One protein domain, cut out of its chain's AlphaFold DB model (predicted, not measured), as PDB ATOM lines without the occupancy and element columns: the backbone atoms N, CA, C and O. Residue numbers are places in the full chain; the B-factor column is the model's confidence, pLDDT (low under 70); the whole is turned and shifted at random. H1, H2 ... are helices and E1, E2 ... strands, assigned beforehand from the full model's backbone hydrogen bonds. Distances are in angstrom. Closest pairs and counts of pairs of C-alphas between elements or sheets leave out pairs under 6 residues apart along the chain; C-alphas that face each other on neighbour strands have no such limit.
ATOM      1  N   ALA A  40      19.491 -49.721  12.377       60.03
ATOM      2  CA  ALA A  40      20.868 -49.997  11.978       60.03
ATOM      3  C   ALA A  40      21.106 -49.678  10.492       60.03
ATOM      4  O   ALA A  40      22.112 -49.055  10.150       60.03
ATOM      5  N   ALA A  41      20.167 -50.044   9.612       63.59
ATOM      6  CA  ALA A  41      20.225 -49.697   8.191       63.59
ATOM      7  C   ALA A  41      20.123 -48.177   7.966       63.59
ATOM      8  O   ALA A  41      20.856 -47.618   7.141       63.59
ATOM      9  N   ASP A  42      19.290 -47.494   8.753       74.06
ATOM     10  CA  ASP A  42      19.151 -46.038   8.741       74.06
ATOM     11  C   ASP A  42      20.426 -45.343   9.224       74.06
ATOM     12  O   ASP A  42      20.869 -44.376   8.600       74.06
ATOM     13  N   LEU A  43      21.080 -45.862  10.271       76.94
ATOM     14  CA  LEU A  43      22.362 -45.340  10.748       76.94
ATOM     15  C   LEU A  43      23.475 -45.519   9.709       76.94
ATOM     16  O   LEU A  43      24.215 -44.574   9.438       76.94
ATOM     17  N   VAL A  44      23.584 -46.699   9.090       78.94
ATOM     18  CA  VAL A  44      24.568 -46.959   8.023       78.94
ATOM     19  C   VAL A  44      24.331 -46.021   6.836       78.94
ATOM     20  O   VAL A  44      25.274 -45.409   6.328       78.94
ATOM     21  N   THR A  45      23.073 -45.831   6.438       83.88
ATOM     22  CA  THR A  45      22.692 -44.913   5.354       83.88
ATOM     23  C   THR A  45      22.980 -43.454   5.718       83.88
ATOM     24  O   THR A  45      23.502 -42.697   4.894       83.88
ATOM     25  N   ALA A  46      22.704 -43.043   6.957       81.38
ATOM     26  CA  ALA A  46      23.021 -41.710   7.462       81.38
ATOM     27  C   ALA A  46      24.536 -41.458   7.486       81.38
ATOM     28  O   ALA A  46      24.985 -40.409   7.023       81.38
ATOM     29  N   MET A  47      25.340 -42.433   7.929       83.44
ATOM     30  CA  MET A  47      26.803 -42.353   7.892       83.44
ATOM     31  C   MET A  47      27.342 -42.282   6.458       83.44
ATOM     32  O   MET A  47      28.242 -41.486   6.187       83.44
ATOM     33  N   ALA A  48      26.789 -43.056   5.521       81.94
ATOM     34  CA  ALA A  48      27.169 -42.993   4.109       81.94
ATOM     35  C   ALA A  48      26.870 -41.615   3.496       81.94
ATOM     36  O   ALA A  48      27.727 -41.034   2.831       81.94
ATOM     37  N   ARG A  49      25.696 -41.036   3.784       80.31
ATOM     38  CA  ARG A  49      25.333 -39.677   3.345       80.31
ATOM     39  C   ARG A  49      26.202 -38.604   3.996       80.31
ATOM     40  O   ARG A  49      26.607 -37.670   3.313       80.31
ATOM     41  N   ALA A  50      26.522 -38.737   5.282       77.12
ATOM     42  CA  ALA A  50      27.433 -37.827   5.973       77.12
ATOM     43  C   ALA A  50      28.839 -37.870   5.353       77.12
ATOM     44  O   ALA A  50      29.420 -36.820   5.084       77.12
ATOM     45  N   ARG A  51      29.350 -39.066   5.028       76.50
ATOM     46  CA  ARG A  51      30.614 -39.241   4.293       76.50
ATOM     47  C   ARG A  51      30.553 -38.654   2.885       76.50
ATOM     48  O   ARG A  51      31.502 -37.995   2.484       76.50
ATOM     49  N   ALA A  52      29.456 -38.843   2.154       72.12
ATOM     50  CA  ALA A  52      29.282 -38.271   0.818       72.12
ATOM     51  C   ALA A  52      29.236 -36.732   0.848       72.12
ATOM     52  O   ALA A  52      29.883 -36.084   0.031       72.12
ATOM     53  N   ARG A  53      28.540 -36.141   1.826       70.44
ATOM     54  CA  ARG A  53      28.514 -34.684   2.041       70.44
ATOM     55  C   ARG A  53      29.884 -34.145   2.437       70.44
ATOM     56  O   ARG A  53      30.314 -33.145   1.880       70.44
ATOM     57  N   ALA A  54      30.592 -34.833   3.332       66.94
ATOM     58  CA  ALA A  54      31.959 -34.470   3.688       66.94
ATOM     59  C   ALA A  54      32.923 -34.611   2.497       66.94
ATOM     60  O   ALA A  54      33.782 -33.759   2.315       66.94
ATOM     61  N   LYS A  55      32.747 -35.630   1.642       59.78
ATOM     62  CA  LYS A  55      33.483 -35.777   0.376       59.78
ATOM     63  C   LYS A  55      33.213 -34.604  -0.566       59.78
ATOM     64  O   LYS A  55      34.146 -34.145  -1.204       59.78
ATOM     65  N   HIS A  56      31.976 -34.115  -0.643       56.84
ATOM     66  CA  HIS A  56      31.637 -32.957  -1.472       56.84
ATOM     67  C   HIS A  56      32.239 -31.655  -0.939       56.84
ATOM     68  O   HIS A  56      32.866 -30.935  -1.701       56.84
ATOM     69  N   GLN A  57      32.159 -31.412   0.371       57.38
ATOM     70  CA  GLN A  57      32.763 -30.227   0.994       57.38
ATOM     71  C   GLN A  57      34.292 -30.165   0.826       57.38
ATOM     72  O   GLN A  57      34.860 -29.086   0.860       57.38
ATOM     73  N   LEU A  58      34.966 -31.305   0.625       57.38
ATOM     74  CA  LEU A  58      36.400 -31.363   0.300       57.38
ATOM     75  C   LEU A  58      36.726 -30.965  -1.148       57.38
ATOM     76  O   LEU A  58      37.891 -30.768  -1.466       57.38
ATOM     77  N   ARG A  59      35.737 -30.925  -2.046       56.72
ATOM     78  CA  ARG A  59      35.947 -30.616  -3.469       56.72
ATOM     79  C   ARG A  59      35.696 -29.149  -3.808       56.72
ATOM     80  O   ARG A  59      36.068 -28.742  -4.900       56.72
ATOM     81  N   ASP A  60      35.078 -28.393  -2.900       58.16
ATOM     82  CA  ASP A  60      34.585 -27.041  -3.185       58.16
ATOM     83  C   ASP A  60      35.596 -25.927  -2.834       58.16
ATOM     84  O   ASP A  60      35.378 -24.776  -3.203       58.16
ATOM     85  N   GLU A  61      36.712 -26.238  -2.161       71.75
ATOM     86  CA  GLU A  61      37.789 -25.265  -1.934       71.75
ATOM     87  C   GLU A  61      38.714 -25.208  -3.162       71.75
ATOM     88  O   GLU A  61      39.174 -26.245  -3.649       71.75
ATOM     89  N   GLU A  62      39.019 -24.009  -3.659       85.94
ATOM     90  CA  GLU A  62      39.945 -23.845  -4.782       85.94
ATOM     91  C   GLU A  62      41.342 -24.383  -4.429       85.94
ATOM     92  O   GLU A  62      41.846 -24.228  -3.310       85.94
ATOM     93  N   ARG A  63      41.970 -25.079  -5.382       92.44
ATOM     94  CA  ARG A  63      43.293 -25.680  -5.192       92.44
ATOM     95  C   ARG A  63      44.382 -24.601  -5.289       92.44
ATOM     96  O   ARG A  63      44.415 -23.887  -6.288       92.44
ATOM     97  N   PRO A  64      45.335 -24.531  -4.338       96.00
ATOM     98  CA  PRO A  64      46.366 -23.488  -4.328       96.00
ATOM     99  C   PRO A  64      47.283 -23.477  -5.557       96.00
ATOM    100  O   PRO A  64      47.833 -22.444  -5.905       96.00
ATOM    101  N   TRP A  65      47.464 -24.617  -6.221       94.81
ATOM    102  CA  TRP A  65      48.311 -24.765  -7.413       94.81
ATOM    103  C   TRP A  65      47.526 -24.736  -8.735       94.81
ATOM    104  O   TRP A  65      48.115 -24.919  -9.794       94.81
ATOM    105  N   GLY A  66      46.214 -24.477  -8.700       91.88
ATOM    106  CA  GLY A  66      45.368 -24.410  -9.895       91.88
ATOM    107  C   GLY A  66      44.806 -25.765 -10.339       91.88
ATOM    108  O   GLY A  66      44.405 -26.589  -9.513       91.88
ATOM    109  N   GLU A  67      44.714 -25.972 -11.657       89.50
ATOM    110  CA  GLU A  67      43.908 -27.036 -12.277       89.50
ATOM    111  C   GLU A  67      44.545 -28.433 -12.276       89.50
ATOM    112  O   GLU A  67      43.798 -29.414 -12.250       89.50
ATOM    113  N   CYS A  68      45.872 -28.549 -12.230       91.75
ATOM    114  CA  CYS A  68      46.597 -29.824 -12.288       91.75
ATOM    115  C   CYS A  68      47.808 -29.840 -11.341       91.75
ATOM    116  O   CYS A  68      48.260 -28.784 -10.900       91.75
ATOM    117  N   CYS A  69      48.302 -31.031 -11.001       94.31
ATOM    118  CA  CYS A  69      49.530 -31.231 -10.236       94.31
ATOM    119  C   CYS A  69      50.234 -32.538 -10.630       94.31
ATOM    120  O   CYS A  69      49.669 -33.626 -10.477       94.31
ATOM    121  N   ASP A  70      51.490 -32.451 -11.060       93.44
ATOM    122  CA  ASP A  70      52.317 -33.611 -11.409       93.44
ATOM    123  C   ASP A  70      52.926 -34.281 -10.174       93.44
ATOM    124  O   ASP A  70      52.953 -35.513 -10.067       93.44
ATOM    125  N   LEU A  71      53.394 -33.476  -9.217       94.50
ATOM    126  CA  LEU A  71      54.093 -33.919  -8.014       94.50
ATOM    127  C   LEU A  71      53.256 -33.691  -6.751       94.50
ATOM    128  O   LEU A  71      53.612 -32.924  -5.851       94.50
ATOM    129  N   ALA A  72      52.134 -34.407  -6.665       94.06
ATOM    130  CA  ALA A  72      51.257 -34.380  -5.501       94.06
ATOM    131  C   ALA A  72      51.728 -35.332  -4.386       94.06
ATOM    132  O   ALA A  72      51.957 -36.525  -4.605       94.06
ATOM    133  N   VAL A  73      51.779 -34.831  -3.149       94.50
ATOM    134  CA  VAL A  73      52.042 -35.630  -1.943       94.50
ATOM    135  C   VAL A  73      50.889 -35.467  -0.964       94.50
ATOM    136  O   VAL A  73      50.627 -34.372  -0.469       94.50
ATOM    137  N   CYS A  74      50.221 -36.576  -0.645       92.50
ATOM    138  CA  CYS A  74      49.047 -36.588   0.223       92.50
ATOM    139  C   CYS A  74      49.251 -37.432   1.482       92.50
ATOM    140  O   CYS A  74      49.813 -38.531   1.442       92.50
ATOM    141  N   VAL A  75      48.708 -36.955   2.602       89.88
ATOM    142  CA  VAL A  75      48.566 -37.751   3.825       89.88
ATOM    143  C   VAL A  75      47.406 -38.727   3.634       89.88
ATOM    144  O   VAL A  75      46.297 -38.307   3.334       89.88
ATOM    145  N   LYS A  76      47.639 -40.031   3.829       82.44
ATOM    146  CA  LYS A  76      46.640 -41.099   3.589       82.44
ATOM    147  C   LYS A  76      45.585 -41.264   4.697       82.44
ATOM    148  O   LYS A  76      44.805 -42.213   4.658       82.44
ATOM    149  N   THR A  77      45.570 -40.393   5.701       79.88
ATOM    150  CA  THR A  77      44.577 -40.410   6.785       79.88
ATOM    151  C   THR A  77      43.438 -39.437   6.488       79.88
ATOM    152  O   THR A  77      43.600 -38.494   5.721       79.88
ATOM    153  N   TYR A  78      42.260 -39.673   7.073       77.88
ATOM    154  CA  TYR A  78      41.110 -38.784   6.907       77.88
ATOM    155  C   TYR A  78      41.151 -37.631   7.934       77.88
ATOM    156  O   TYR A  78      41.292 -37.914   9.126       77.88
ATOM    157  N   PRO A  79      40.957 -36.362   7.517       73.75
ATOM    158  CA  PRO A  79      40.709 -35.935   6.143       73.75
ATOM    159  C   PRO A  79      41.982 -35.915   5.291       73.75
ATOM    160  O   PRO A  79      43.029 -35.446   5.734       73.75
ATOM    161  N   LEU A  80      41.852 -36.374   4.044       83.50
ATOM    162  CA  LEU A  80      42.938 -36.327   3.075       83.50
ATOM    163  C   LEU A  80      43.410 -34.876   2.912       83.50
ATOM    164  O   LEU A  80      42.602 -33.974   2.693       83.50
ATOM    165  N   THR A  81      44.715 -34.671   3.040       90.88
ATOM    166  CA  THR A  81      45.360 -33.374   2.828       90.88
ATOM    167  C   THR A  81      46.546 -33.575   1.900       90.88
ATOM    168  O   THR A  81      47.369 -34.459   2.152       90.88
ATOM    169  N   CYS A  82      46.630 -32.767   0.852       94.12
ATOM    170  CA  CYS A  82      47.634 -32.847  -0.198       94.12
ATOM    171  C   CYS A  82      48.428 -31.542  -0.311       94.12
ATOM    172  O   CYS A  82      47.917 -30.462  -0.021       94.12
ATOM    173  N   SER A  83      49.670 -31.660  -0.762       95.62
ATOM    174  CA  SER A  83      50.526 -30.561  -1.214       95.62
ATOM    175  C   SER A  83      50.996 -30.862  -2.633       95.62
ATOM    176  O   SER A  83      51.192 -32.035  -2.966       95.62
ATOM    177  N   CYS A  84      51.196 -29.826  -3.442       96.69
ATOM    178  CA  CYS A  84      51.791 -29.940  -4.767       96.69
ATOM    179  C   CYS A  84      53.191 -29.336  -4.765       96.69
ATOM    180  O   CYS A  84      53.386 -28.249  -4.233       96.69
ATOM    181  N   PHE A  85      54.156 -30.035  -5.354       96.44
ATOM    182  CA  PHE A  85      55.552 -29.593  -5.411       96.44
ATOM    183  C   PHE A  85      56.017 -29.277  -6.834       96.44
ATOM    184  O   PHE A  85      57.214 -29.320  -7.128       96.44
ATOM    185  N   ASP A  86      55.073 -28.958  -7.715       95.69
ATOM    186  CA  ASP A  86      55.382 -28.534  -9.070       95.69
ATOM    187  C   ASP A  86      56.148 -27.214  -9.043       95.69
ATOM    188  O   ASP A  86      55.787 -26.260  -8.352       95.69
ATOM    189  N   ARG A  87      57.232 -27.172  -9.819       95.94
ATOM    190  CA  ARG A  87      58.008 -25.957 -10.053       95.94
ATOM    191  C   ARG A  87      57.401 -25.228 -11.234       95.94
ATOM    192  O   ARG A  87      57.584 -25.648 -12.376       95.94
ATOM    193  N   VAL A  88      56.733 -24.118 -10.981       95.38
ATOM    194  CA  VAL A  88      56.041 -23.309 -11.991       95.38
ATOM    195  C   VAL A  88      56.779 -21.999 -12.251       95.38
ATOM    196  O   VAL A  88      57.649 -21.594 -11.486       95.38
ATOM    197  N   GLU A  89      56.461 -21.328 -13.354       95.00
ATOM    198  CA  GLU A  89      56.998 -19.985 -13.621       95.00
ATOM    199  C   GLU A  89      56.391 -18.940 -12.681       95.00
ATOM    200  O   GLU A  89      57.084 -18.033 -12.230       95.00
ATOM    201  N   ARG A  90      55.103 -19.091 -12.359       94.50
ATOM    202  CA  ARG A  90      54.347 -18.245 -11.433       94.50
ATOM    203  C   ARG A  90      53.323 -19.109 -10.704       94.50
ATOM    204  O   ARG A  90      52.686 -19.945 -11.340       94.50
ATOM    205  N   CYS A  91      53.166 -18.906  -9.398       96.81
ATOM    206  CA  CYS A  91      52.100 -19.562  -8.641       96.81
ATOM    207  C   CYS A  91      50.708 -19.095  -9.101       96.81
ATOM    208  O   CYS A  91      50.562 -17.996  -9.635       96.81
ATOM    209  N   SER A  92      49.692 -19.930  -8.869       95.38
ATOM    210  CA  SER A  92      48.286 -19.542  -9.031       95.38
ATOM    211  C   SER A  92      47.905 -18.445  -8.031       95.38
ATOM    212  O   SER A  92      48.474 -18.378  -6.940       95.38
ATOM    213  N   ASP A  93      46.898 -17.638  -8.369       95.19
ATOM    214  CA  ASP A  93      46.343 -16.596  -7.495       95.19
ATOM    215  C   ASP A  93      45.744 -17.171  -6.198       95.19
ATOM    216  O   ASP A  93      45.657 -16.482  -5.181       95.19
ATOM    217  N   ALA A  94      45.363 -18.454  -6.211       94.75
ATOM    218  CA  ALA A  94      44.880 -19.172  -5.034       94.75
ATOM    219  C   ALA A  94      46.001 -19.553  -4.045       94.75
ATOM    220  O   ALA A  94      45.709 -19.927  -2.906       94.75
ATOM    221  N   CYS A  95      47.270 -19.482  -4.460       97.06
ATOM    222  CA  CYS A  95      48.410 -19.796  -3.608       97.06
ATOM    223  C   CYS A  95      48.711 -18.649  -2.641       97.06
ATOM    224  O   CYS A  95      49.024 -17.535  -3.063       97.06
ATOM    225  N   LYS A  96      48.684 -18.924  -1.336       97.31
ATOM    226  CA  LYS A  96      48.987 -17.932  -0.297       97.31
ATOM    227  C   LYS A  96      50.484 -17.793  -0.070       97.31
ATOM    228  O   LYS A  96      50.964 -16.676   0.108       97.31
ATOM    229  N   GLU A  97      51.214 -18.905  -0.073       97.69
ATOM    230  CA  GLU A  97      52.662 -18.918   0.121       97.69
ATOM    231  C   GLU A  97      53.377 -19.488  -1.113       97.69
ATOM    232  O   GLU A  97      53.432 -20.698  -1.346       97.69
ATOM    233  N   CYS A  98      53.930 -18.574  -1.912       97.56
ATOM    234  CA  CYS A  98      54.680 -18.868  -3.127       97.56
ATOM    235  C   CYS A  98      56.176 -18.645  -2.882       97.56
ATOM    236  O   CYS A  98      56.599 -17.519  -2.612       97.56
ATOM    237  N   VAL A  99      56.973 -19.710  -2.967       97.88
ATOM    238  CA  VAL A  99      58.409 -19.683  -2.654       97.88
ATOM    239  C   VAL A  99      59.221 -19.805  -3.939       97.88
ATOM    240  O   VAL A  99      59.037 -20.766  -4.686       97.88
ATOM    241  N   GLU A 100      60.123 -18.853  -4.187       97.31
ATOM    242  CA  GLU A 100      61.098 -18.941  -5.281       97.31
ATOM    243  C   GLU A 100      62.189 -19.974  -4.946       97.31
ATOM    244  O   GLU A 100      62.654 -20.078  -3.809       97.31
ATOM    245  N   THR A 101      62.585 -20.764  -5.935       94.81
ATOM    246  CA  THR A 101      63.638 -21.775  -5.849       94.81
ATOM    247  C   THR A 101      64.936 -21.276  -6.487       94.81
ATOM    248  O   THR A 101      64.940 -20.305  -7.233       94.81
ATOM    249  N   GLU A 102      66.051 -21.973  -6.245       92.81
ATOM    250  CA  GLU A 102      67.386 -21.607  -6.769       92.81
ATOM    251  C   GLU A 102      67.442 -21.414  -8.301       92.81
ATOM    252  O   GLU A 102      68.302 -20.706  -8.813       92.81
ATOM    253  N   ASP A 103      66.536 -22.055  -9.043       93.62
ATOM    254  CA  ASP A 103      66.391 -21.980 -10.500       93.62
ATOM    255  C   ASP A 103      65.408 -20.888 -10.979       93.62
ATOM    256  O   ASP A 103      64.957 -20.933 -12.124       93.62
ATOM    257  N   SER A 104      65.054 -19.924 -10.119       93.44
ATOM    258  CA  SER A 104      64.055 -18.869 -10.382       93.44
ATOM    259  C   SER A 104      62.681 -19.401 -10.809       93.44
ATOM    260  O   SER A 104      61.914 -18.744 -11.518       93.44
ATOM    261  N   ARG A 105      62.361 -20.624 -10.379       95.94
ATOM    262  CA  ARG A 105      61.015 -21.199 -10.442       95.94
ATOM    263  C   ARG A 105      60.320 -20.954  -9.113       95.94
ATOM    264  O   ARG A 105      60.937 -20.541  -8.141       95.94
ATOM    265  N   HIS A 106      59.028 -21.224  -9.067       97.50
ATOM    266  CA  HIS A 106      58.222 -21.040  -7.874       97.50
ATOM    267  C   HIS A 106      57.535 -22.341  -7.486       97.50
ATOM    268  O   HIS A 106      57.123 -23.115  -8.350       97.50
ATOM    269  N   VAL A 107      57.394 -22.570  -6.185       97.88
ATOM    270  CA  VAL A 107      56.631 -23.686  -5.623       97.88
ATOM    271  C   VAL A 107      55.598 -23.119  -4.661       97.88
ATOM    272  O   VAL A 107      55.926 -22.320  -3.783       97.88
ATOM    273  N   CYS A 108      54.347 -23.549  -4.816       97.88
ATOM    274  CA  CYS A 108      53.303 -23.252  -3.846       97.88
ATOM    275  C   CYS A 108      53.399 -24.229  -2.670       97.88
ATOM    276  O   CYS A 108      53.310 -25.438  -2.878       97.88
ATOM    277  N   VAL A 109      53.564 -23.739  -1.441       97.12
ATOM    278  CA  VAL A 109      53.730 -24.612  -0.255       97.12
ATOM    279  C   VAL A 109      52.437 -24.832   0.535       97.12
ATOM    280  O   VAL A 109      52.418 -25.563   1.531       97.12
ATOM    281  N   ASP A 110      51.338 -24.250   0.061       96.94
ATOM    282  CA  ASP A 110      50.016 -24.409   0.647       96.94
ATOM    283  C   ASP A 110      49.558 -25.879   0.659       96.94
ATOM    284  O   ASP A 110      49.873 -26.706  -0.203       96.94
ATOM    285  N   ARG A 111      48.742 -26.205   1.664       94.38
ATOM    286  CA  ARG A 111      48.055 -27.494   1.770       94.38
ATOM    287  C   ARG A 111      46.611 -27.358   1.323       94.38
ATOM    288  O   ARG A 111      45.887 -26.490   1.801       94.38
ATOM    289  N   HIS A 112      46.177 -28.290   0.486       92.69
ATOM    290  CA  HIS A 112      44.791 -28.433   0.070       92.69
ATOM    291  C   HIS A 112      44.148 -29.631   0.768       92.69
ATOM    292  O   HIS A 112      44.712 -30.727   0.820       92.69
ATOM    293  N   ARG A 113      42.948 -29.435   1.308       90.88
ATOM    294  CA  ARG A 113      42.172 -30.503   1.933       90.88
ATOM    295  C   ARG A 113      41.260 -31.135   0.884       90.88
ATOM    296  O   ARG A 113      40.109 -30.743   0.764       90.88
ATOM    297  N   GLY A 114      41.762 -32.127   0.165       87.25
ATOM    298  CA  GLY A 114      41.011 -32.739  -0.923       87.25
ATOM    299  C   GLY A 114      41.916 -33.377  -1.961       87.25
ATOM    300  O   GLY A 114      43.112 -33.566  -1.738       87.25
ATOM    301  N   ASP A 115      41.303 -33.745  -3.078       87.06
ATOM    302  CA  ASP A 115      41.969 -34.308  -4.249       87.06
ATOM    303  C   ASP A 115      42.971 -33.296  -4.827       87.06
ATOM    304  O   ASP A 115      42.620 -32.120  -4.952       87.06
ATOM    305  N   PRO A 116      44.207 -33.698  -5.173       90.12
ATOM    306  CA  PRO A 116      45.170 -32.757  -5.716       90.12
ATOM    307  C   PRO A 116      44.901 -32.314  -7.162       90.12
ATOM    308  O   PRO A 116      45.526 -31.361  -7.624       90.12
ATOM    309  N   GLY A 117      43.967 -32.954  -7.858       89.06
ATOM    310  CA  GLY A 117      43.702 -32.756  -9.276       89.06
ATOM    311  C   GLY A 117      44.405 -33.792 -10.162       89.06
ATOM    312  O   GLY A 117      45.164 -34.636  -9.669       89.06
ATOM    313  N   PRO A 118      44.127 -33.758 -11.476       89.75
ATOM    314  CA  PRO A 118      44.834 -34.562 -12.467       89.75
ATOM    315  C   PRO A 118      46.296 -34.112 -12.605       89.75
ATOM    316  O   PRO A 118      46.697 -33.087 -12.051       89.75
ATOM    317  N   ARG A 119      47.087 -34.871 -13.365       88.25
ATOM    318  CA  ARG A 119      48.424 -34.430 -13.775       88.25
ATOM    319  C   ARG A 119      48.316 -33.373 -14.874       88.25
ATOM    320  O   ARG A 119      47.232 -33.088 -15.381       88.25
ATOM    321  N   CYS A 120      49.425 -32.709 -15.157       87.12
ATOM    322  CA  CYS A 120      49.495 -31.687 -16.181       87.12
ATOM    323  C   CYS A 120      49.889 -32.324 -17.525       87.12
ATOM    324  O   CYS A 120      50.879 -33.044 -17.633       87.12
ATOM    325  N   GLY A 121      49.136 -32.030 -18.588       75.12
ATOM    326  CA  GLY A 121      49.486 -32.428 -19.960       75.12
ATOM    327  C   GLY A 121      48.978 -33.799 -20.425       75.12
ATOM    328  O   GLY A 121      49.118 -34.113 -21.607       75.12
TER     329      GLY A 121
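AT A GLANCE: This is residues 40 to 121 of the 142 residues of the protein "Bowman-Birk type trypsin inhibitor" of Zea mays (UniProt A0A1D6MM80). What is the shape? A small body of two strand hairpins, E1 with E2 and E3 with E4, amid long loops has little regular structure, and from it residues 40 to 53 of H1 stick out as an arm. What is named? The 82 printed residues run H1, E1, E2, E3, E4, mixed in class with only 32 in named elements; both sheets are antiparallel. How compact? It is loose, radius of gyration of the C-alphas 15.9 A, spanning 58 by 24 by 21 A.

HOW THE PARTS SIT: How do strands pair? E1, residues 72 to 75, and E2, residues 81 to 84, form an antiparallel hairpin at 158 degrees; N 73 and O 83, 2.9 A, are within hydrogen-bond range. E3, residues 98 to 100, and E4, residues 106 to 108, form another at 152 degrees, with N 99 and O 107 within hydrogen-bond range at 2.9 A. Where is the helix? H1, residues 40 to 57, is apart from E2, E3 and E4; every O i to N i+4 pair is within hydrogen-bond range.

IN THESE COORDINATES: Where does H1 begin? C-alpha 40 is at (20.868, -49.997, 11.978), and H1 is 25.6 A long. Where does E4 end? C-alpha 108 is at (53.303, -23.252, -3.846).

THE WHOLE: Any cut? The printed part has no cut; links H1 to E1 and E2 to E3 are long. Where is confidence low? Residues 40 to 41 and 54 to 60 have pLDDT under 70.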